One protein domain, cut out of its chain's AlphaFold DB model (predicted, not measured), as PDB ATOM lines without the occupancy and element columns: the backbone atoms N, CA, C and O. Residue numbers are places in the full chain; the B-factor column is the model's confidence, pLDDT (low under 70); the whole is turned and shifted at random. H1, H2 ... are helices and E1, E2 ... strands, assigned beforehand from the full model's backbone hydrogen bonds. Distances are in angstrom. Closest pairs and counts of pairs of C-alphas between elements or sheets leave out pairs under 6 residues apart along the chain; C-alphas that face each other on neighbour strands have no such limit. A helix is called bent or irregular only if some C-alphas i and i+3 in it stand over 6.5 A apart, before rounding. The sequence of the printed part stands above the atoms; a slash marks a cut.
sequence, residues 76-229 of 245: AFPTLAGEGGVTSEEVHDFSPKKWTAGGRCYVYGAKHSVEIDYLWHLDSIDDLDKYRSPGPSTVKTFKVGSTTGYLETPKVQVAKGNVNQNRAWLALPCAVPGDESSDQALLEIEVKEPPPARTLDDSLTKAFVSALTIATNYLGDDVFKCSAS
ATOM      1  N   ALA A  76     131.707 111.171  97.979       74.50
ATOM      2  CA  ALA A  76     132.484 112.255  98.566       74.50
ATOM      3  C   ALA A  76     132.198 112.459 100.063       74.50
ATOM      4  O   ALA A  76     133.128 112.659 100.846       74.50
ATOM      5  N   PHE A  77     130.932 112.379 100.481       75.38
ATOM      6  CA  PHE A  77     130.535 112.640 101.866       75.38
ATOM      7  C   PHE A  77     131.009 111.565 102.848       75.38
ATOM      8  O   PHE A  77     131.503 111.949 103.904       75.38
ATOM      9  N   PRO A  78     131.000 110.258 102.519       75.75
ATOM     10  CA  PRO A  78     131.696 109.248 103.312       75.75
ATOM     11  C   PRO A  78     133.180 109.562 103.533       75.75
ATOM     12  O   PRO A  78     133.677 109.413 104.644       75.75
ATOM     13  N   THR A  79     133.884 110.061 102.511       80.12
ATOM     14  CA  THR A  79     135.304 110.438 102.641       80.12
ATOM     15  C   THR A  79     135.485 111.627 103.595       80.12
ATOM     16  O   THR A  79     136.392 111.637 104.432       80.12
ATOM     17  N   LEU A  80     134.594 112.620 103.523       80.94
ATOM     18  CA  LEU A  80     134.625 113.777 104.417       80.94
ATOM     19  C   LEU A  80     134.180 113.437 105.852       80.94
ATOM     20  O   LEU A  80     134.799 113.916 106.799       80.94
ATOM     21  N   ALA A  81     133.178 112.574 106.026       81.31
ATOM     22  CA  ALA A  81     132.694 112.078 107.320       81.31
ATOM     23  C   ALA A  81     133.690 111.115 108.007       81.31
ATOM     24  O   ALA A  81     133.631 110.895 109.220       81.31
ATOM     25  N   GLY A  82     134.662 110.604 107.246       74.94
ATOM     26  CA  GLY A  82     135.784 109.805 107.725       74.94
ATOM     27  C   GLY A  82     135.511 108.304 107.767       74.94
ATOM     28  O   GLY A  82     134.535 107.801 107.216       74.94
ATOM     29  N   GLU A  83     136.418 107.564 108.412       70.12
ATOM     30  CA  GLU A  83     136.325 106.104 108.516       70.12
ATOM     31  C   GLU A  83     134.989 105.673 109.141       70.12
ATOM     32  O   GLU A  83     134.634 106.102 110.240       70.12
ATOM     33  N   GLY A  84     134.253 104.815 108.430       66.31
ATOM     34  CA  GLY A  84     132.897 104.392 108.800       66.31
ATOM     35  C   GLY A  84     131.780 105.107 108.035       66.31
ATOM     36  O   GLY A  84     130.638 104.662 108.098       66.31
ATOM     37  N   GLY A  85     132.106 106.145 107.258       75.94
ATOM     38  CA  GLY A  85     131.152 106.862 106.419       75.94
ATOM     39  C   GLY A  85     130.173 107.722 107.219       75.94
ATOM     40  O   GLY A  85     130.450 108.126 108.347       75.94
ATOM     41  N   VAL A  86     129.029 108.023 106.602       78.44
ATOM     42  CA  VAL A  86     127.968 108.842 107.205       78.44
ATOM     43  C   VAL A  86     127.149 107.995 108.181       78.44
ATOM     44  O   VAL A  86     126.617 106.952 107.807       78.44
ATOM     45  N   THR A  87     127.035 108.453 109.424       76.31
ATOM     46  CA  THR A  87     126.279 107.801 110.501       76.31
ATOM     47  C   THR A  87     124.955 108.501 110.797       76.31
ATOM     48  O   THR A  87     124.009 107.843 111.224       76.31
ATOM     49  N   SER A  88     124.872 109.815 110.582       77.50
ATOM     50  CA  SER A  88     123.642 110.598 110.750       77.50
ATOM     51  C   SER A  88     123.707 111.920 109.989       77.50
ATOM     52  O   SER A  88     124.790 112.401 109.645       77.50
ATOM     53  N   GLU A  89     122.538 112.499 109.734       78.75
ATOM     54  CA  GLU A  89     122.363 113.787 109.066       78.75
ATOM     55  C   GLU A  89     121.408 114.642 109.911       78.75
ATOM     56  O   GLU A  89     120.399 114.133 110.402       78.75
ATOM     57  N   GLU A  90     121.717 115.927 110.091       76.94
ATOM     58  CA  GLU A  90     120.865 116.867 110.829       76.94
ATOM     59  C   GLU A  90     120.691 118.179 110.070       76.94
ATOM     60  O   GLU A  90     121.659 118.762 109.579       76.94
ATOM     61  N   VAL A  91     119.458 118.685 110.031       71.50
ATOM     62  CA  VAL A  91     119.132 119.984 109.433       71.50
ATOM     63  C   VAL A  91     118.874 120.988 110.537       71.50
ATOM     64  O   VAL A  91     118.145 120.702 111.485       71.50
ATOM     65  N   HIS A  92     119.455 122.173 110.389       66.56
ATOM     66  CA  HIS A  92     119.276 123.274 111.323       66.56
ATOM     67  C   HIS A  92     118.851 124.531 110.567       66.56
ATOM     68  O   HIS A  92     119.447 124.890 109.546       66.56
ATOM     69  N   ASP A  93     117.842 125.219 111.100       63.47
ATOM     70  CA  ASP A  93     117.496 126.563 110.649       63.47
ATOM     71  C   ASP A  93     118.621 127.530 111.030       63.47
ATOM     72  O   ASP A  93     119.178 127.480 112.133       63.47
ATOM     73  N   PHE A  94     118.954 128.444 110.121       52.19
ATOM     74  CA  PHE A  94     120.024 129.406 110.330       52.19
ATOM     75  C   PHE A  94     119.598 130.789 109.836       52.19
ATOM     76  O   PHE A  94     119.344 130.989 108.654       52.19
ATOM     77  N   SER A  95     119.533 131.762 110.751       51.66
ATOM     78  CA  SER A  95     119.202 133.159 110.435       51.66
ATOM     79  C   SER A  95     120.359 134.092 110.818       51.66
ATOM     80  O   SER A  95     120.347 134.723 111.880       51.66
ATOM     81  N   PRO A  96     121.400 134.185 109.986       51.41
ATOM     82  CA  PRO A  96     122.500 135.116 110.188       51.41
ATOM     83  C   PRO A  96     122.042 136.560 109.963       51.41
ATOM     84  O   PRO A  96     121.194 136.859 109.130       51.41
ATOM     85  N   LYS A  97     122.637 137.493 110.716       44.91
ATOM     86  CA  LYS A  97     122.161 138.883 110.870       44.91
ATOM     87  C   LYS A  97     122.083 139.728 109.584       44.91
ATOM     88  O   LYS A  97     121.550 140.829 109.651       44.91
ATOM     89  N   LYS A  98     122.658 139.279 108.465       48.00
ATOM     90  CA  LYS A  98     122.721 140.030 107.199       48.00
ATOM     91  C   LYS A  98     122.038 139.320 106.023       48.00
ATOM     92  O   LYS A  98     122.112 139.850 104.922       48.00
ATOM     93  N   TRP A  99     121.479 138.120 106.203       54.25
ATOM     94  CA  TRP A  99     121.099 137.254 105.077       54.25
ATOM     95  C   TRP A  99     119.595 136.985 105.095       54.25
ATOM     96  O   TRP A  99     118.996 136.841 106.160       54.25
ATOM     97  N   THR A 100     118.980 136.971 103.915       52.19
ATOM     98  CA  THR A 100     117.517 137.000 103.749       52.19
ATOM     99  C   THR A 100     116.873 135.620 103.873       52.19
ATOM    100  O   THR A 100     115.722 135.519 104.284       52.19
ATOM    101  N   ALA A 101     117.618 134.557 103.563       56.34
ATOM    102  CA  ALA A 101     117.255 133.168 103.815       56.34
ATOM    103  C   ALA A 101     118.519 132.302 103.730       56.34
ATOM    104  O   ALA A 101     119.388 132.534 102.889       56.34
ATOM    105  N   GLY A 102     118.628 131.296 104.586       67.31
ATOM    106  CA  GLY A 102     119.676 130.295 104.494       67.31
ATOM    107  C   GLY A 102     119.335 129.091 105.350       67.31
ATOM    108  O   GLY A 102     118.432 129.140 106.186       67.31
ATOM    109  N   GLY A 103     120.046 127.999 105.131       75.31
ATOM    110  CA  GLY A 103     119.951 126.849 106.009       75.31
ATOM    111  C   GLY A 103     121.249 126.077 106.051       75.31
ATOM    112  O   GLY A 103     122.219 126.396 105.358       75.31
ATOM    113  N   ARG A 104     121.256 125.091 106.939       83.38
ATOM    114  CA  ARG A 104     122.445 124.330 107.267       83.38
ATOM    115  C   ARG A 104     122.133 122.851 107.342       83.38
ATOM    116  O   ARG A 104     121.127 122.437 107.917       83.38
ATOM    117  N   CYS A 105     123.054 122.069 106.805       82.19
ATOM    118  CA  CYS A 105     123.066 120.627 106.906       82.19
ATOM    119  C   CYS A 105     124.354 120.165 107.589       82.19
ATOM    120  O   CYS A 105     125.445 120.578 107.198       82.19
ATOM    121  N   TYR A 106     124.237 119.292 108.584       84.00
ATOM    122  CA  TYR A 106     125.368 118.558 109.135       84.00
ATOM    123  C   TYR A 106     125.329 117.111 108.665       84.00
ATOM    124  O   TYR A 106     124.316 116.429 108.797       84.00
ATOM    125  N   VAL A 107     126.467 116.635 108.172       83.62
ATOM    126  CA  VAL A 107     126.713 115.227 107.868       83.62
ATOM    127  C   VAL A 107     127.728 114.718 108.879       83.62
ATOM    128  O   VAL A 107     128.876 115.166 108.893       83.62
ATOM    129  N   TYR A 108     127.317 113.796 109.742       81.44
ATOM    130  CA  TYR A 108     128.175 113.224 110.772       81.44
ATOM    131  C   TYR A 108     128.695 111.861 110.335       81.44
ATOM    132  O   TYR A 108     127.949 111.039 109.809       81.44
ATOM    133  N   GLY A 109     129.971 111.610 110.595       81.94
ATOM    134  CA  GLY A 109     130.546 110.275 110.669       81.94
ATOM    135  C   GLY A 109     130.930 109.924 112.101       81.94
ATOM    136  O   GLY A 109     130.576 110.613 113.056       81.94
ATOM    137  N   ALA A 110     131.686 108.841 112.274       76.81
ATOM    138  CA  ALA A 110     132.062 108.365 113.608       76.81
ATOM    139  C   ALA A 110     133.016 109.320 114.356       76.81
ATOM    140  O   ALA A 110     133.005 109.370 115.585       76.81
ATOM    141  N   LYS A 111     133.869 110.044 113.620       78.19
ATOM    142  CA  LYS A 111     134.910 110.926 114.186       78.19
ATOM    143  C   LYS A 111     134.932 112.329 113.593       78.19
ATOM    144  O   LYS A 111     135.514 113.223 114.200       78.19
ATOM    145  N   HIS A 112     134.342 112.516 112.417       83.56
ATOM    146  CA  HIS A 112     134.337 113.790 111.713       83.56
ATOM    147  C   HIS A 112     132.910 114.193 111.386       83.56
ATOM    148  O   HIS A 112     132.006 113.362 111.338       83.56
ATOM    149  N   SER A 113     132.725 115.480 111.143       84.50
ATOM    150  CA  SER A 113     131.488 116.011 110.605       84.50
ATOM    151  C   SER A 113     131.789 116.983 109.480       84.50
ATOM    152  O   SER A 113     132.904 117.487 109.335       84.50
ATOM    153  N   VAL A 114     130.780 117.208 108.658       88.19
ATOM    154  CA  VAL A 114     130.793 118.150 107.551       88.19
ATOM    155  C   VAL A 114     129.609 119.069 107.747       88.19
ATOM    156  O   VAL A 114     128.509 118.607 108.030       88.19
ATOM    157  N   GLU A 115     129.844 120.362 107.616       89.44
ATOM    158  CA  GLU A 115     128.820 121.394 107.652       89.44
ATOM    159  C   GLU A 115     128.614 121.919 106.233       89.44
ATOM    160  O   GLU A 115     129.583 122.233 105.542       89.44
ATOM    161  N   ILE A 116     127.366 121.994 105.790       88.50
ATOM    162  CA  ILE A 116     126.992 122.475 104.466       88.50
ATOM    163  C   ILE A 116     126.034 123.639 104.658       88.50
ATOM    164  O   ILE A 116     124.918 123.448 105.145       88.50
ATOM    165  N   ASP A 117     126.476 124.825 104.266       86.62
ATOM    166  CA  ASP A 117     125.716 126.064 104.387       86.62
ATOM    167  C   ASP A 117     125.281 126.525 103.000       86.62
ATOM    168  O   ASP A 117     126.039 126.423 102.036       86.62
ATOM    169  N   TYR A 118     124.055 127.033 102.895       83.25
ATOM    170  CA  TYR A 118     123.533 127.631 101.668       83.25
ATOM    171  C   TYR A 118     122.833 128.948 101.984       83.25
ATOM    172  O   TYR A 118     121.926 129.009 102.818       83.25
ATOM    173  N   LEU A 119     123.316 130.022 101.370       81.62
ATOM    174  CA  LEU A 119     123.157 131.381 101.867       81.62
ATOM    175  C   LEU A 119     122.757 132.298 100.716       81.62
ATOM    176  O   LEU A 119     123.398 132.301  99.668       81.62
ATOM    177  N   TRP A 120     121.706 133.088 100.914       78.00
ATOM    178  CA  TRP A 120     121.265 134.055  99.915       78.00
ATOM    179  C   TRP A 120     121.882 135.432 100.139       78.00
ATOM    180  O   TRP A 120     121.806 135.993 101.238       78.00
ATOM    181  N   HIS A 121     122.420 135.993  99.060       77.00
ATOM    182  CA  HIS A 121     122.891 137.367  98.976       77.00
ATOM    183  C   HIS A 121     122.043 138.139  97.970       77.00
ATOM    184  O   HIS A 121     121.784 137.659  96.867       77.00
ATOM    185  N   LEU A 122     121.629 139.338  98.365       74.00
ATOM    186  CA  LEU A 122     121.089 140.357  97.473       74.00
ATOM    187  C   LEU A 122     122.150 141.449  97.421       74.00
ATOM    188  O   LEU A 122     122.269 142.232  98.361       74.00
ATOM    189  N   ASP A 123     122.979 141.409  96.385       65.44
ATOM    190  CA  ASP A 123     124.116 142.307  96.212       65.44
ATOM    191  C   ASP A 123     123.981 143.030  94.862       65.44
ATOM    192  O   ASP A 123     123.390 142.514  93.908       65.44
ATOM    193  N   SER A 124     124.539 144.239  94.772       60.62
ATOM    194  CA  SER A 124     124.648 144.947  93.495       60.62
ATOM    195  C   SER A 124     125.662 144.246  92.584       60.62
ATOM    196  O   SER A 124     126.559 143.559  93.072       60.62
ATOM    197  N   ILE A 125     125.564 144.426  91.261       57.16
ATOM    198  CA  ILE A 125     126.459 143.753  90.299       57.16
ATOM    199  C   ILE A 125     127.952 144.046  90.551       57.16
ATOM    200  O   ILE A 125     128.797 143.184  90.306       57.16
ATOM    201  N   ASP A 126     128.257 145.231  91.091       58.44
ATOM    202  CA  ASP A 126     129.611 145.690  91.410       58.44
ATOM    203  C   ASP A 126     130.165 145.015  92.681       58.44
ATOM    204  O   ASP A 126     131.372 144.798  92.807       58.44
ATOM    205  N   ASP A 127     129.293 144.587  93.600       65.56
ATOM    206  CA  ASP A 127     129.669 143.856  94.817       65.56
ATOM    207  C   ASP A 127     129.929 142.358  94.561       65.56
ATOM    208  O   ASP A 127     130.447 141.653  95.438       65.56
ATOM    209  N   LEU A 128     129.613 141.856  93.358       66.06
ATOM    210  CA  LEU A 128     129.794 140.450  92.979       66.06
ATOM    211  C   LEU A 128     131.245 140.106  92.612       66.06
ATOM    212  O   LEU A 128     131.610 138.928  92.590       66.06
ATOM    213  N   ASP A 129     132.099 141.099  92.347       68.31
ATOM    214  CA  ASP A 129     133.494 140.863  91.950       68.31
ATOM    215  C   ASP A 129     134.313 140.160  93.047       68.31
ATOM    216  O   ASP A 129     135.237 139.396  92.739       68.31
ATOM    217  N   LYS A 130     133.916 140.301  94.322       71.94
ATOM    218  CA  LYS A 130     134.516 139.564  95.451       71.94
ATOM    219  C   LYS A 130     134.382 138.041  95.308       71.94
ATOM    220  O   LYS A 130     135.204 137.310  95.848       71.94
ATOM    221  N   TYR A 131     133.390 137.571  94.551       75.25
ATOM    222  CA  TYR A 131     133.129 136.152  94.305       75.25
ATOM    223  C   TYR A 131     133.823 135.602  93.056       75.25
ATOM    224  O   TYR A 131     133.765 134.403  92.790       75.25
ATOM    225  N   ARG A 132     134.482 136.466  92.273       74.50
ATOM    226  CA  ARG A 132     135.175 136.086  91.031       74.50
ATOM    227  C   ARG A 132     136.665 135.843  91.224       74.50
ATOM    228  O   ARG A 132     137.305 135.251  90.351       74.50
ATOM    229  N   SER A 133     137.220 136.259  92.359       80.56
ATOM    230  CA  SER A 133     138.656 136.209  92.627       80.56
ATOM    231  C   SER A 133     138.982 135.312  93.822       80.56
ATOM    232  O   SER A 133     138.252 135.328  94.811       80.56
ATOM    233  N   PRO A 134     140.079 134.536  93.763       85.25
ATOM    234  CA  PRO A 134     140.506 133.722  94.892       85.25
ATOM    235  C   PRO A 134     140.914 134.601  96.081       85.25
ATOM    236  O   PRO A 134     141.659 135.570  95.925       85.25
ATOM    237  N   GLY A 135     140.466 134.230  97.282       84.44
ATOM    238  CA  GLY A 135     140.920 134.841  98.529       84.44
ATOM    239  C   GLY A 135     142.353 134.429  98.907       84.44
ATOM    240  O   GLY A 135     142.880 133.446  98.378       84.44
ATOM    241  N   PRO A 136     142.992 135.117  99.872       87.38
ATOM    242  CA  PRO A 136     144.366 134.830 100.306       87.38
ATOM    243  C   PRO A 136     144.543 133.443 100.950       87.38
ATOM    244  O   PRO A 136     145.661 132.946 101.042       87.38
ATOM    245  N   SER A 137     143.453 132.818 101.399       90.88
ATOM    246  CA  SER A 137     143.409 131.453 101.941       90.88
ATOM    247  C   SER A 137     143.154 130.377 100.883       90.88
ATOM    248  O   SER A 137     143.040 129.206 101.248       90.88
ATOM    249  N   THR A 138     143.039 130.741  99.601       93.56
ATOM    250  CA  THR A 138     142.742 129.789  98.523       93.56
ATOM    251  C   THR A 138     143.913 128.855  98.290       93.56
ATOM    252  O   THR A 138     145.008 129.284  97.932       93.56
ATOM    253  N   VAL A 139     143.654 127.560  98.432       94.31
ATOM    254  CA  VAL A 139     144.614 126.499  98.117       94.31
ATOM    255  C   VAL A 139     144.380 125.920  96.725       94.31
ATOM    256  O   VAL A 139     145.316 125.438  96.092       94.31
ATOM    257  N   LYS A 140     143.138 125.964  96.225       94.81
ATOM    258  CA  LYS A 140     142.784 125.440  94.903       94.81
ATOM    259  C   LYS A 140     141.529 126.106  94.352       94.81
ATOM    260  O   LYS A 140     140.588 126.364  95.092       94.81
ATOM    261  N   THR A 141     141.493 126.314  93.041       95.12
ATOM    262  CA  THR A 141     140.282 126.694  92.303       95.12
ATOM    263  C   THR A 141     139.804 125.533  91.433       95.12
ATOM    264  O   THR A 141     140.587 124.666  91.034       95.12
ATOM    265  N   PHE A 142     138.504 125.480  91.163       94.31
ATOM    266  CA  PHE A 142     137.882 124.467  90.308       94.31
ATOM    267  C   PHE A 142     136.617 125.016  89.641       94.31
ATOM    268  O   PHE A 142     136.208 126.147  89.897       94.31
ATOM    269  N   LYS A 143     136.016 124.234  88.740       92.88
ATOM    270  CA  LYS A 143     134.803 124.614  88.006       92.88
ATOM    271  C   LYS A 143     133.645 123.685  88.337       92.88
ATOM    272  O   LYS A 143     133.825 122.470  88.358       92.88
ATOM    273  N   VAL A 144     132.470 124.277  88.530       88.38
ATOM    274  CA  VAL A 144     131.176 123.589  88.573       88.38
ATOM    275  C   VAL A 144     130.285 124.274  87.541       88.38
ATOM    276  O   VAL A 144     129.880 125.420  87.726       88.38
ATOM    277  N   GLY A 145     130.082 123.627  86.392       86.94
ATOM    278  CA  GLY A 145     129.520 124.300  85.219       86.94
ATOM    279  C   GLY A 145     130.378 125.503  84.797       86.94
ATOM    280  O   GLY A 145     131.593 125.382  84.625       86.94
ATOM    281  N   SER A 146     129.756 126.674  84.641       85.38
ATOM    282  CA  SER A 146     130.442 127.942  84.344       85.38
ATOM    283  C   SER A 146     131.038 128.624  85.588       85.38
ATOM    284  O   SER A 146     131.970 129.432  85.467       85.38
ATOM    285  N   THR A 147     130.559 128.272  86.782       87.75
ATOM    286  CA  THR A 147     130.918 128.915  88.050       87.75
ATOM    287  C   THR A 147     132.284 128.453  88.550       87.75
ATOM    288  O   THR A 147     132.643 127.274  88.475       87.75
ATOM    289  N   THR A 148     133.080 129.397  89.055       91.75
ATOM    290  CA  THR A 148     134.338 129.094  89.752       91.75
ATOM    291  C   THR A 148     134.049 128.761  91.210       91.75
ATOM    292  O   THR A 148     133.398 129.540  91.897       91.75
ATOM    293  N   GLY A 149     134.557 127.621  91.676       93.69
ATOM    294  CA  GLY A 149     134.609 127.267  93.089       93.69
ATOM    295  C   GLY A 149     136.019 127.379  93.656       93.69
ATOM    296  O   GLY A 149     137.018 127.290  92.930       93.69
ATOM    297  N   TYR A 150     136.084 127.556  94.969       95.75
ATOM    298  CA  TYR A 150     137.303 127.804  95.725       95.75
ATOM    299  C   TYR A 150     137.397 126.806  96.874       95.75
ATOM    300  O   TYR A 150     136.446 126.617  97.625       95.75
ATOM    301  N   LEU A 151     138.549 126.156  97.012       96.38
ATOM    302  CA  LEU A 151     138.931 125.432  98.216       96.38
ATOM    303  C   LEU A 151     139.918 126.302  98.981       96.38
ATOM    304  O   LEU A 151     140.943 126.723  98.436       96.38
ATOM    305  N   GLU A 152     139.614 126.544 100.246       95.19
ATOM    306  CA  GLU A 152     140.361 127.433 101.114       95.19
ATOM    307  C   GLU A 152     140.655 126.800 102.471       95.19
ATOM    308  O   GLU A 152     139.925 125.928 102.953       95.19
ATOM    309  N   THR A 153     141.698 127.322 103.118       93.50
ATOM    310  CA  THR A 153     142.023 127.027 104.518       93.50
ATOM    311  C   THR A 153     142.027 128.296 105.382       93.50
ATOM    312  O   THR A 153     143.097 128.722 105.837       93.50
ATOM    313  N   PRO A 154     140.883 128.984 105.565       91.38
ATOM    314  CA  PRO A 154     140.829 130.212 106.350       91.38
ATOM    315  C   PRO A 154     141.157 129.974 107.828       91.38
ATOM    316  O   PRO A 154     140.900 128.907 108.394       91.38
ATOM    317  N   LYS A 155     141.681 131.018 108.479       91.06
ATOM    318  CA  LYS A 155     141.782 131.077 109.940       91.06
ATOM    319  C   LYS A 155     140.454 131.550 110.513       91.06
ATOM    320  O   LYS A 155     139.996 132.639 110.179       91.06
ATOM    321  N   VAL A 156     139.882 130.756 111.406       89.12
ATOM    322  CA  VAL A 156     138.636 131.062 112.108       89.12
ATOM    323  C   VAL A 156     138.884 131.167 113.608       89.12
ATOM    324  O   VAL A 156     139.665 130.408 114.186       89.12
ATOM    325  N   GLN A 157     138.217 132.125 114.246       89.19
ATOM    326  CA  GLN A 157     138.294 132.318 115.689       89.19
ATOM    327  C   GLN A 157     137.370 131.316 116.390       89.19
ATOM    328  O   GLN A 157     136.163 131.298 116.166       89.19
ATOM    329  N   VAL A 158     137.936 130.518 117.290       85.50
ATOM    330  CA  VAL A 158     137.219 129.627 118.209       85.50
ATOM    331  C   VAL A 158     137.510 130.025 119.658       85.50
ATOM    332  O   VAL A 158     138.360 130.877 119.935       85.50
ATOM    333  N   ALA A 159     136.826 129.396 120.618       86.31
ATOM    334  CA  ALA A 159     136.985 129.697 122.047       86.31
ATOM    335  C   ALA A 159     138.442 129.598 122.547       86.31
ATOM    336  O   ALA A 159     138.824 130.288 123.486       86.31
ATOM    337  N   LYS A 160     139.263 128.750 121.912       84.94
ATOM    338  CA  LYS A 160     140.670 128.506 122.272       84.94
ATOM    339  C   LYS A 160     141.685 129.266 121.399       84.94
ATOM    340  O   LYS A 160     142.863 128.932 121.432       84.94
ATOM    341  N   GLY A 161     141.255 130.267 120.625       89.62
ATOM    342  CA  GLY A 161     142.126 131.046 119.736       89.62
ATOM    343  C   GLY A 161     141.775 130.875 118.259       89.62
ATOM    344  O   GLY A 161     140.654 130.507 117.928       89.62
ATOM    345  N   ASN A 162     142.730 131.148 117.370       89.94
ATOM    346  CA  ASN A 162     142.539 130.979 115.928       89.94
ATOM    347  C   ASN A 162     142.978 129.587 115.477       89.94
ATOM    348  O   ASN A 162     144.073 129.140 115.816       89.94
ATOM    349  N   VAL A 163     142.143 128.931 114.678       90.94
ATOM    350  CA  VAL A 163     142.396 127.604 114.102       90.94
ATOM    351  C   VAL A 163     142.104 127.622 112.608       90.94
ATOM    352  O   VAL A 163     141.331 128.453 112.136       90.94
ATOM    353  N   ASN A 164     142.724 126.715 111.857       90.88
ATOM    354  CA  ASN A 164     142.399 126.555 110.445       90.88
ATOM    355  C   ASN A 164     141.093 125.764 110.294       90.88
ATOM    356  O   ASN A 164     140.828 124.830 111.057       90.88
ATOM    357  N   GLN A 165     140.318 126.133 109.283       92.38
ATOM    358  CA  GLN A 165     139.147 125.410 108.803       92.38
ATOM    359  C   GLN A 165     139.356 125.059 107.329       92.38
ATOM    360  O   GLN A 165     139.848 125.901 106.594       92.38
ATOM    361  N   ASN A 166     138.954 123.866 106.890       94.81
ATOM    362  CA  ASN A 166     138.844 123.553 105.466       94.81
ATOM    363  C   ASN A 166     137.446 123.953 104.985       94.81
ATOM    364  O   ASN A 166     136.450 123.556 105.597       94.81
ATOM    365  N   ARG A 167     137.374 124.738 103.906       94.19
ATOM    366  CA  ARG A 167     136.121 125.225 103.310       94.19
ATOM    367  C   ARG A 167     136.217 125.167 101.792       94.19
ATOM    368  O   ARG A 167     137.078 125.818 101.209       94.19
ATOM    369  N   ALA A 168     135.325 124.422 101.154       95.19
ATOM    370  CA  ALA A 168     135.051 124.544  99.728       95.19
ATOM    371  C   ALA A 168     133.794 125.390  99.548       95.19
ATOM    372  O   ALA A 168     132.795 125.121 100.207       95.19
ATOM    373  N   TRP A 169     133.820 126.396  98.684       94.19
ATOM    374  CA  TRP A 169     132.667 127.266  98.482       94.19
ATOM    375  C   TRP A 169     132.590 127.819  97.058       94.19
ATOM    376  O   TRP A 169     133.587 127.854  96.329       94.19
ATOM    377  N   LEU A 170     131.386 128.210  96.649       92.38
ATOM    378  CA  LEU A 170     131.122 128.941  95.411       92.38
ATOM    379  C   LEU A 170     129.869 129.805  95.554       92.38
ATOM    380  O   LEU A 170     129.057 129.566  96.444       92.38
ATOM    381  N   ALA A 171     129.706 130.781  94.662       89.81
ATOM    382  CA  ALA A 171     128.511 131.615  94.584       89.81
ATOM    383  C   ALA A 171     127.861 131.483  93.202       89.81
ATOM    384  O   ALA A 171     128.506 131.708  92.176       89.81
ATOM    385  N   LEU A 172     126.585 131.098  93.177       85.75
ATOM    386  CA  LEU A 172     125.785 130.922  91.968       85.75
ATOM    387  C   LEU A 172     124.889 132.138  91.751       85.75
ATOM    388  O   LEU A 172     124.128 132.477  92.654       85.75
ATOM    389  N   PRO A 173     124.902 132.752  90.560       81.31
ATOM    390  CA  PRO A 173     123.846 133.665  90.151       81.31
ATOM    391  C   PRO A 173     122.492 132.960  90.111       81.31
ATOM    392  O   PRO A 173     122.367 131.879  89.536       81.31
ATOM    393  N   CYS A 174     121.487 133.586  90.709       75.94
ATOM    394  CA  CYS A 174     120.129 133.077  90.820       75.94
ATOM    395  C   CYS A 174     119.127 134.224  90.612       75.94
ATOM    396  O   CYS A 174     119.413 135.385  90.903       75.94
ATOM    397  N   ALA A 175     117.920 133.908  90.144       67.69
ATOM    398  CA  ALA A 175     116.829 134.880  90.116       67.69
ATOM    399  C   ALA A 175     116.210 135.032  91.517       67.69
ATOM    400  O   ALA A 175     116.032 134.035  92.220       67.69
ATOM    401  N   VAL A 176     115.834 136.255  91.912       60.22
ATOM    402  CA  VAL A 176     114.999 136.478  93.104       60.22
ATOM    403  C   VAL A 176     113.577 135.987  92.797       60.22
ATOM    404  O   VAL A 176     112.966 136.467  91.838       60.22
ATOM    405  N   PRO A 177     112.989 135.058  93.575       50.56
ATOM    406  CA  PRO A 177     111.597 134.681  93.372       50.56
ATOM    407  C   PRO A 177     110.656 135.865  93.648       50.56
ATOM    408  O   PRO A 177     110.454 136.242  94.800       50.56
ATOM    409  N   GLY A 178     110.039 136.407  92.597       50.62
ATOM    410  CA  GLY A 178     108.981 137.421  92.701       50.62
ATOM    411  C   GLY A 178     109.437 138.882  92.680       50.62
ATOM    412  O   GLY A 178     108.628 139.735  93.034       50.62
ATOM    413  N   ASP A 179     110.675 139.173  92.270       49.53
ATOM    414  CA  ASP A 179     111.164 140.547  92.104       49.53
ATOM    415  C   ASP A 179     111.453 140.865  90.622       49.53
ATOM    416  O   ASP A 179     112.021 140.042  89.904       49.53
ATOM    417  N   GLU A 180     111.027 142.049  90.166       47.25
ATOM    418  CA  GLU A 180     111.322 142.602  88.828       47.25
ATOM    419  C   GLU A 180     112.497 143.602  88.860       47.25
ATOM    420  O   GLU A 180     112.818 144.233  87.849       47.25
ATOM    421  N   SER A 181     113.129 143.780  90.022       52.97
ATOM    422  CA  SER A 181     114.295 144.642  90.185       52.97
ATOM    423  C   SER A 181     115.524 144.116  89.426       52.97
ATOM    424  O   SER A 181     115.663 142.932  89.120       52.97
ATOM    425  N   SER A 182     116.450 145.024  89.106       52.62
ATOM    426  CA  SER A 182     117.751 144.715  88.499       52.62
ATOM    427  C   SER A 182     118.739 144.034  89.457       52.62
ATOM    428  O   SER A 182     119.894 143.822  89.081       52.62
ATOM    429  N   ASP A 183     118.322 143.750  90.691       56.69
ATOM    430  CA  ASP A 183     119.177 143.179  91.722       56.69
ATOM    431  C   ASP A 183     119.419 141.696  91.418       56.69
ATOM    432  O   ASP A 183     118.496 140.916  91.175       56.69
ATOM    433  N   GLN A 184     120.690 141.292  91.396       66.94
ATOM    434  CA  GLN A 184     121.055 139.895  91.183       66.94
ATOM    435  C   GLN A 184     121.114 139.186  92.531       66.94
ATOM    436  O   GLN A 184     121.853 139.591  93.429       66.94
ATOM    437  N   ALA A 185     120.360 138.096  92.666       76.25
ATOM    438  CA  ALA A 185     120.516 137.221  93.813       76.25
ATOM    439  C   ALA A 185     121.703 136.286  93.585       76.25
ATOM    440  O   ALA A 185     121.885 135.744  92.491       76.25
ATOM    441  N   LEU A 186     122.485 136.042  94.628       81.31
ATOM    442  CA  LEU A 186     123.450 134.952  94.648       81.31
ATOM    443  C   LEU A 186     123.055 133.921  95.695       81.31
ATOM    444  O   LEU A 186     122.695 134.272  96.819       81.31
ATOM    445  N   LEU A 187     123.208 132.652  95.338       84.38
ATOM    446  CA  LEU A 187     123.239 131.543  96.277       84.38
ATOM    447  C   LEU A 187     124.697 131.150  96.520       84.38
ATOM    448  O   LEU A 187     125.346 130.563  95.652       84.38
ATOM    449  N   GLU A 188     125.215 131.468  97.697       88.00
ATOM    450  CA  GLU A 188     126.497 130.959  98.170       88.00
ATOM    451  C   GLU A 188     126.292 129.573  98.783       88.00
ATOM    452  O   GLU A 188     125.399 129.376  99.604       88.00
ATOM    453  N   ILE A 189     127.105 128.604  98.371       89.44
ATOM    454  CA  ILE A 189     127.089 127.242  98.906       89.44
ATOM    455  C   ILE A 189     128.475 126.948  99.454       89.44
ATOM    456  O   ILE A 189     129.478 127.124  98.759       89.44
ATOM    457  N   GLU A 190     128.529 126.461 100.685       92.00
ATOM    458  CA  GLU A 190     129.758 126.109 101.379       92.00
ATOM    459  C   GLU A 190     129.705 124.659 101.855       92.00
ATOM    460  O   GLU A 190     128.707 124.219 102.411       92.00
ATOM    461  N   VAL A 191     130.813 123.938 101.717       92.88
ATOM    462  CA  VAL A 191     131.082 122.659 102.374       92.88
ATOM    463  C   VAL A 191     132.296 122.851 103.271       92.88
ATOM    464  O   VAL A 191     133.385 123.192 102.804       92.88
ATOM    465  N   LYS A 192     132.120 122.632 104.568       92.31
ATOM    466  CA  LYS A 192     133.087 122.955 105.614       92.31
ATOM    467  C   LYS A 192     133.364 121.760 106.500       92.31
ATOM    468  O   LYS A 192     132.484 120.965 106.809       92.31
ATOM    469  N   GLU A 193     134.590 121.698 106.984       90.88
ATOM    470  CA  GLU A 193     134.945 120.849 108.113       90.88
ATOM    471  C   GLU A 193     134.947 121.683 109.400       90.88
ATOM    472  O   GLU A 193     135.621 122.720 109.460       90.88
ATOM    473  N   PRO A 194     134.201 121.281 110.443       83.81
ATOM    474  CA  PRO A 194     134.252 121.952 111.729       83.81
ATOM    475  C   PRO A 194     135.662 121.902 112.332       83.81
ATOM    476  O   PRO A 194     136.354 120.890 112.206       83.81
ATOM    477  N   PRO A 195     136.112 122.972 113.004       82.31
ATOM    478  CA  PRO A 195     137.460 122.992 113.545       82.31
ATOM    479  C   PRO A 195     137.695 121.972 114.678       82.31
ATOM    480  O   PRO A 195     136.797 121.743 115.491       82.31
ATOM    481  N   PRO A 196     138.932 121.458 114.834       80.38
ATOM    482  CA  PRO A 196     140.101 121.746 114.003       80.38
ATOM    483  C   PRO A 196     140.069 120.979 112.673       80.38
ATOM    484  O   PRO A 196     139.762 119.789 112.644       80.38
ATOM    485  N   ALA A 197     140.446 121.654 111.586       84.62
ATOM    486  CA  ALA A 197     140.545 121.020 110.279       84.62
ATOM    487  C   ALA A 197     141.651 119.957 110.215       84.62
ATOM    488  O   ALA A 197     142.735 120.123 110.787       84.62
ATOM    489  N   ARG A 198     141.391 118.892 109.451       90.19
ATOM    490  CA  ARG A 198     142.409 117.922 109.036       90.19
ATOM    491  C   ARG A 198     143.385 118.568 108.053       90.19
ATOM    492  O   ARG A 198     143.071 119.548 107.377       90.19
ATOM    493  N   THR A 199     144.570 117.982 107.930       90.31
ATOM    494  CA  THR A 199     145.491 118.319 106.841       90.31
ATOM    495  C   THR A 199     144.848 117.972 105.497       90.31
ATOM    496  O   THR A 199     144.368 116.854 105.318       90.31
ATOM    497  N   LEU A 200     144.840 118.920 104.556       90.94
ATOM    498  CA  LEU A 200     144.378 118.679 103.190       90.94
ATOM    499  C   LEU A 200     145.419 117.869 102.418       90.94
ATOM    500  O   LEU A 200     146.432 118.408 101.979       90.94
ATOM    501  N   ASP A 201     145.152 116.580 102.249       92.69
ATOM    502  CA  ASP A 201     145.823 115.745 101.259       92.69
ATOM    503  C   ASP A 201     145.033 115.720  99.935       92.69
ATOM    504  O   ASP A 201     143.977 116.351  99.794       92.69
ATOM    505  N   ASP A 202     145.547 115.003  98.935       92.12
ATOM    506  CA  ASP A 202     144.906 114.898  97.619       92.12
ATOM    507  C   ASP A 202     143.516 114.248  97.691       92.12
ATOM    508  O   ASP A 202     142.605 114.628  96.945       92.12
ATOM    509  N   SER A 203     143.336 113.289  98.605       91.00
ATOM    510  CA  SER A 203     142.072 112.581  98.806       91.00
ATOM    511  C   SER A 203     141.010 113.526  99.362       91.00
ATOM    512  O   SER A 203     139.930 113.670  98.784       91.00
ATOM    513  N   LEU A 204     141.347 114.251 100.429       91.19
ATOM    514  CA  LEU A 204     140.466 115.201 101.088       91.19
ATOM    515  C   LEU A 204     140.172 116.398 100.176       91.19
ATOM    516  O   LEU A 204     139.024 116.818 100.063       91.19
ATOM    517  N   THR A 205     141.173 116.873  99.431       94.12
ATOM    518  CA  THR A 205     141.003 117.897  98.388       94.12
ATOM    519  C   THR A 205     139.974 117.463  97.345       94.12
ATOM    520  O   THR A 205     139.058 118.221  97.019       94.12
ATOM    521  N   LYS A 206     140.088 116.237  96.817       93.31
ATOM    522  CA  LYS A 206     139.132 115.695  95.840       93.31
ATOM    523  C   LYS A 206     137.737 115.533  96.448       93.31
ATOM    524  O   LYS A 206     136.753 115.845  95.779       93.31
ATOM    525  N   ALA A 207     137.653 115.089  97.701       91.69
ATOM    526  CA  ALA A 207     136.392 114.911  98.408       91.69
ATOM    527  C   ALA A 207     135.653 116.242  98.607       91.69
ATOM    528  O   ALA A 207     134.471 116.320  98.292       91.69
ATOM    529  N   PHE A 208     136.345 117.307  99.022       94.12
ATOM    530  CA  PHE A 208     135.753 118.642  99.161       94.12
ATOM    531  C   PHE A 208     135.218 119.192  97.837       94.12
ATOM    532  O   PHE A 208     134.081 119.657  97.774       94.12
ATOM    533  N   VAL A 209     136.010 119.099  96.763       94.06
ATOM    534  CA  VAL A 209     135.593 119.536  95.418       94.06
ATOM    535  C   VAL A 209     134.360 118.760  94.951       94.06
ATOM    536  O   VAL A 209     133.393 119.346  94.465       94.06
ATOM    537  N   SER A 210     134.374 117.437  95.124       91.94
ATOM    538  CA  SER A 210     133.261 116.575  94.729       91.94
ATOM    539  C   SER A 210     132.008 116.839  95.563       91.94
ATOM    540  O   SER A 210     130.916 116.888  95.004       91.94
ATOM    541  N   ALA A 211     132.147 117.033  96.874       90.56
ATOM    542  CA  ALA A 211     131.034 117.324  97.771       90.56
ATOM    543  C   ALA A 211     130.381 118.666  97.436       90.56
ATOM    544  O   ALA A 211     129.159 118.725  97.319       90.56
ATOM    545  N   LEU A 212     131.176 119.717  97.200       93.12
ATOM    546  CA  LEU A 212     130.628 121.008  96.788       93.12
ATOM    547  C   LEU A 212     129.941 120.916  95.423       93.12
ATOM    548  O   LEU A 212     128.885 121.510  95.243       93.12
ATOM    549  N   THR A 213     130.496 120.152  94.481       91.19
ATOM    550  CA  THR A 213     129.870 119.929  93.166       91.19
ATOM    551  C   THR A 213     128.501 119.261  93.312       91.19
ATOM    552  O   THR A 213     127.528 119.724  92.724       91.19
ATOM    553  N   ILE A 214     128.401 118.211  94.135       88.19
ATOM    554  CA  ILE A 214     127.129 117.523  94.418       88.19
ATOM    555  C   ILE A 214     126.136 118.483  95.080       88.19
ATOM    556  O   ILE A 214     124.998 118.591  94.626       88.19
ATOM    557  N   ALA A 215     126.573 119.202  96.118       87.38
ATOM    558  CA  ALA A 215     125.737 120.169  96.820       87.38
ATOM    559  C   ALA A 215     125.248 121.275  95.879       87.38
ATOM    560  O   ALA A 215     124.084 121.644  95.931       87.38
ATOM    561  N   THR A 216     126.110 121.746  94.983       88.62
ATOM    562  CA  THR A 216     125.800 122.782  93.994       88.62
ATOM    563  C   THR A 216     124.765 122.328  92.985       88.62
ATOM    564  O   THR A 216     123.790 123.040  92.785       88.62
ATOM    565  N   ASN A 217     124.930 121.148  92.390       86.19
ATOM    566  CA  ASN A 217     123.960 120.645  91.420       86.19
ATOM    567  C   ASN A 217     122.588 120.448  92.084       86.19
ATOM    568  O   ASN A 217     121.569 120.858  91.546       86.19
ATOM    569  N   TYR A 218     122.554 119.891  93.296       82.56
ATOM    570  CA  TYR A 218     121.291 119.684  93.998       82.56
ATOM    571  C   TYR A 218     120.646 121.004  94.452       82.56
ATOM    572  O   TYR A 218     119.496 121.292  94.138       82.56
ATOM    573  N   LEU A 219     121.381 121.837  95.190       80.25
ATOM    574  CA  LEU A 219     120.834 123.070  95.750       80.25
ATOM    575  C   LEU A 219     120.591 124.111  94.665       80.25
ATOM    576  O   LEU A 219     119.504 124.673  94.582       80.25
ATOM    577  N   GLY A 220     121.595 124.349  93.831       79.19
ATOM    578  CA  GLY A 220     121.540 125.320  92.752       79.19
ATOM    579  C   GLY A 220     120.495 124.961  91.709       79.19
ATOM    580  O   GLY A 220     119.662 125.807  91.402       79.19
ATOM    581  N   ASP A 221     120.488 123.731  91.192       77.06
ATOM    582  CA  ASP A 221     119.652 123.394  90.033       77.06
ATOM    583  C   ASP A 221     118.311 122.765  90.427       77.06
ATOM    584  O   ASP A 221     117.272 123.198  89.922       77.06
ATOM    585  N   ASP A 222     118.294 121.804  91.356       75.25
ATOM    586  CA  ASP A 222     117.062 121.074  91.693       75.25
ATOM    587  C   ASP A 222     116.175 121.834  92.691       75.25
ATOM    588  O   ASP A 222     114.951 121.888  92.523       75.25
ATOM    589  N   VAL A 223     116.773 122.425  93.733       74.50
ATOM    590  CA  VAL A 223     116.034 123.105  94.813       74.50
ATOM    591  C   VAL A 223     115.716 124.549  94.438       74.50
ATOM    592  O   VAL A 223     114.549 124.947  94.425       74.50
ATOM    593  N   PHE A 224     116.746 125.343  94.137       75.62
ATOM    594  CA  PHE A 224     116.616 126.787  93.941       75.62
ATOM    595  C   PHE A 224     116.522 127.209  92.471       75.62
ATOM    596  O   PHE A 224     116.117 128.338  92.198       75.62
ATOM    597  N   LYS A 225     116.816 126.309  91.523       76.00
ATOM    598  CA  LYS A 225     116.710 126.536  90.067       76.00
ATOM    599  C   LYS A 225     117.484 127.765  89.570       76.00
ATOM    600  O   LYS A 225     117.051 128.462  88.656       76.00
ATOM    601  N   CYS A 226     118.651 128.020  90.145       76.44
ATOM    602  CA  CYS A 226     119.535 129.137  89.826       76.44
ATOM    603  C   CYS A 226     120.004 129.149  88.361       76.44
ATOM    604  O   CYS A 226     120.051 130.207  87.727       76.44
ATOM    605  N   SER A 227     120.268 127.973  87.785       66.19
ATOM    606  CA  SER A 227     120.620 127.810  86.366       66.19
ATOM    607  C   SER A 227     119.476 128.117  85.396       66.19
ATOM    608  O   SER A 227     119.730 128.322  84.210       66.19
ATOM    609  N   ALA A 228     118.232 128.210  85.878       55.31
ATOM    610  CA  ALA A 228     117.071 128.581  85.072       55.31
ATOM    611  C   ALA A 228     116.880 130.105  84.940       55.31
ATOM    612  O   ALA A 228     115.817 130.537  84.490       55.31
ATOM    613  N   SER A 229     117.874 130.920  85.333       47.47
ATOM    614  CA  SER A 229     117.796 132.382  85.218       47.47
ATOM    615  C   SER A 229     117.362 132.800  83.805       47.47
ATOM    616  O   SER A 229     117.852 132.234  82.820       47.47
TER     617      SER A 229
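What this domain is: This is residues 76 to 229 of the 245 residues of an uncharacterized protein of Streptomyces pseudovenezuelae (UniProt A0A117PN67). A twisted sheet of seven strands curls round one long helix, H3, with the short H1 on the same face of the sheet and packed on the first part of H3. The short H2 covers part of the opposite face, and a small hairpin, E6 and E7, continues E5 and E8 at an angle. The printed part has 154 residues with three named helices and nine named strands, in the order H1 E1 E2 E3 H2 E4 E5 E6 E7 E8 E9 H3, and its class is mixed, helices and strands. The large sheet runs E1 E2 E3 E9 E8 E5 E4, antiparallel throughout. The whole is compact, with a radius of gyration of the C-alphas of 15.6 A, and spans 48 by 31 by 31 A, only just elongated.

How they stand to each other: After H1, residues 76 to 81, come E1, residues 88 to 93, E2, residues 102 to 108, and E3, residues 113 to 123, a meander, each strand the antiparallel neighbour of the one before. N 90 and O 106 across E1 and E2, and N 105 and O 116 across E2 and E3, are each 2.9 A apart, within hydrogen-bond range. H1 stands up from the sheet over E3, at a height over the sheet of 8.2 A; their closest C-alphas are those of Ala 81 and Ser 113, 5.3 A apart. H2, residues 125 to 131, is only just irregular, with C-alphas 127 and 130 6.51 A apart. E4, residues 138 to 144, an edge strand, and E5, residues 147 to 152, form a hairpin, with N 149 and O 142 2.8 A apart. E5 runs on into E6, residues 155 to 158, at 60 degrees. E6 and E7, residues 161 to 164, form a hairpin, with N 156 and O 163 2.8 A apart. E7 runs on into E8, residues 167 to 174, at 74 degrees. E8 is the neighbour of E5, with N 169 and O 150 2.8 A apart, and of E9, residues 184 to 192, with N 172 and O 187 2.8 A apart. E9 is also the neighbour of E3, with N 119 and O 188 2.8 A apart. H2 lies over E9 and, only just, E8 with 3 C-alphas; it runs along the strands, at 12 degrees to E9 on the local plane. The sheet curls round H3, residues 202 to 223; Val 191 of E9 and Leu 212 have the closest C-alphas of E9 and H3, 5.8 A apart. H3 touches H1 with residues 204 to 211 alone, at a steep tilt of 67 degrees, only just short of about perpendicular, opposite ways; their closest C-alphas are those of Ala 76 and Ala 207, 4.7 A apart. In H1 every O i to N i+4 pair is within hydrogen-bond range, in H3 17 of 18, and in H2 0 of 3, beside 2 of 4 O i to N i+3 pairs.

Where its parts are: H1 begins at C-alpha 76, (132.484, 112.255, 98.566). E3 is 30.9 A long from first to last C-alpha, E9 25.3 A and E8 21.8 A. H3 is 30.1 A long and ends at C-alpha 223, (116.034, 123.105, 94.813).

The domain as a whole: The C-alphas of Glu 83 and Glu 180 are the two farthest apart, at 48.4 A. The printed part has no cut, and no link is long. Mean pLDDT of the printed part is 79.7; it is under 70 at residue 84 and residues 92 to 102, 123 to 129, 175 to 184 and 227 to 229.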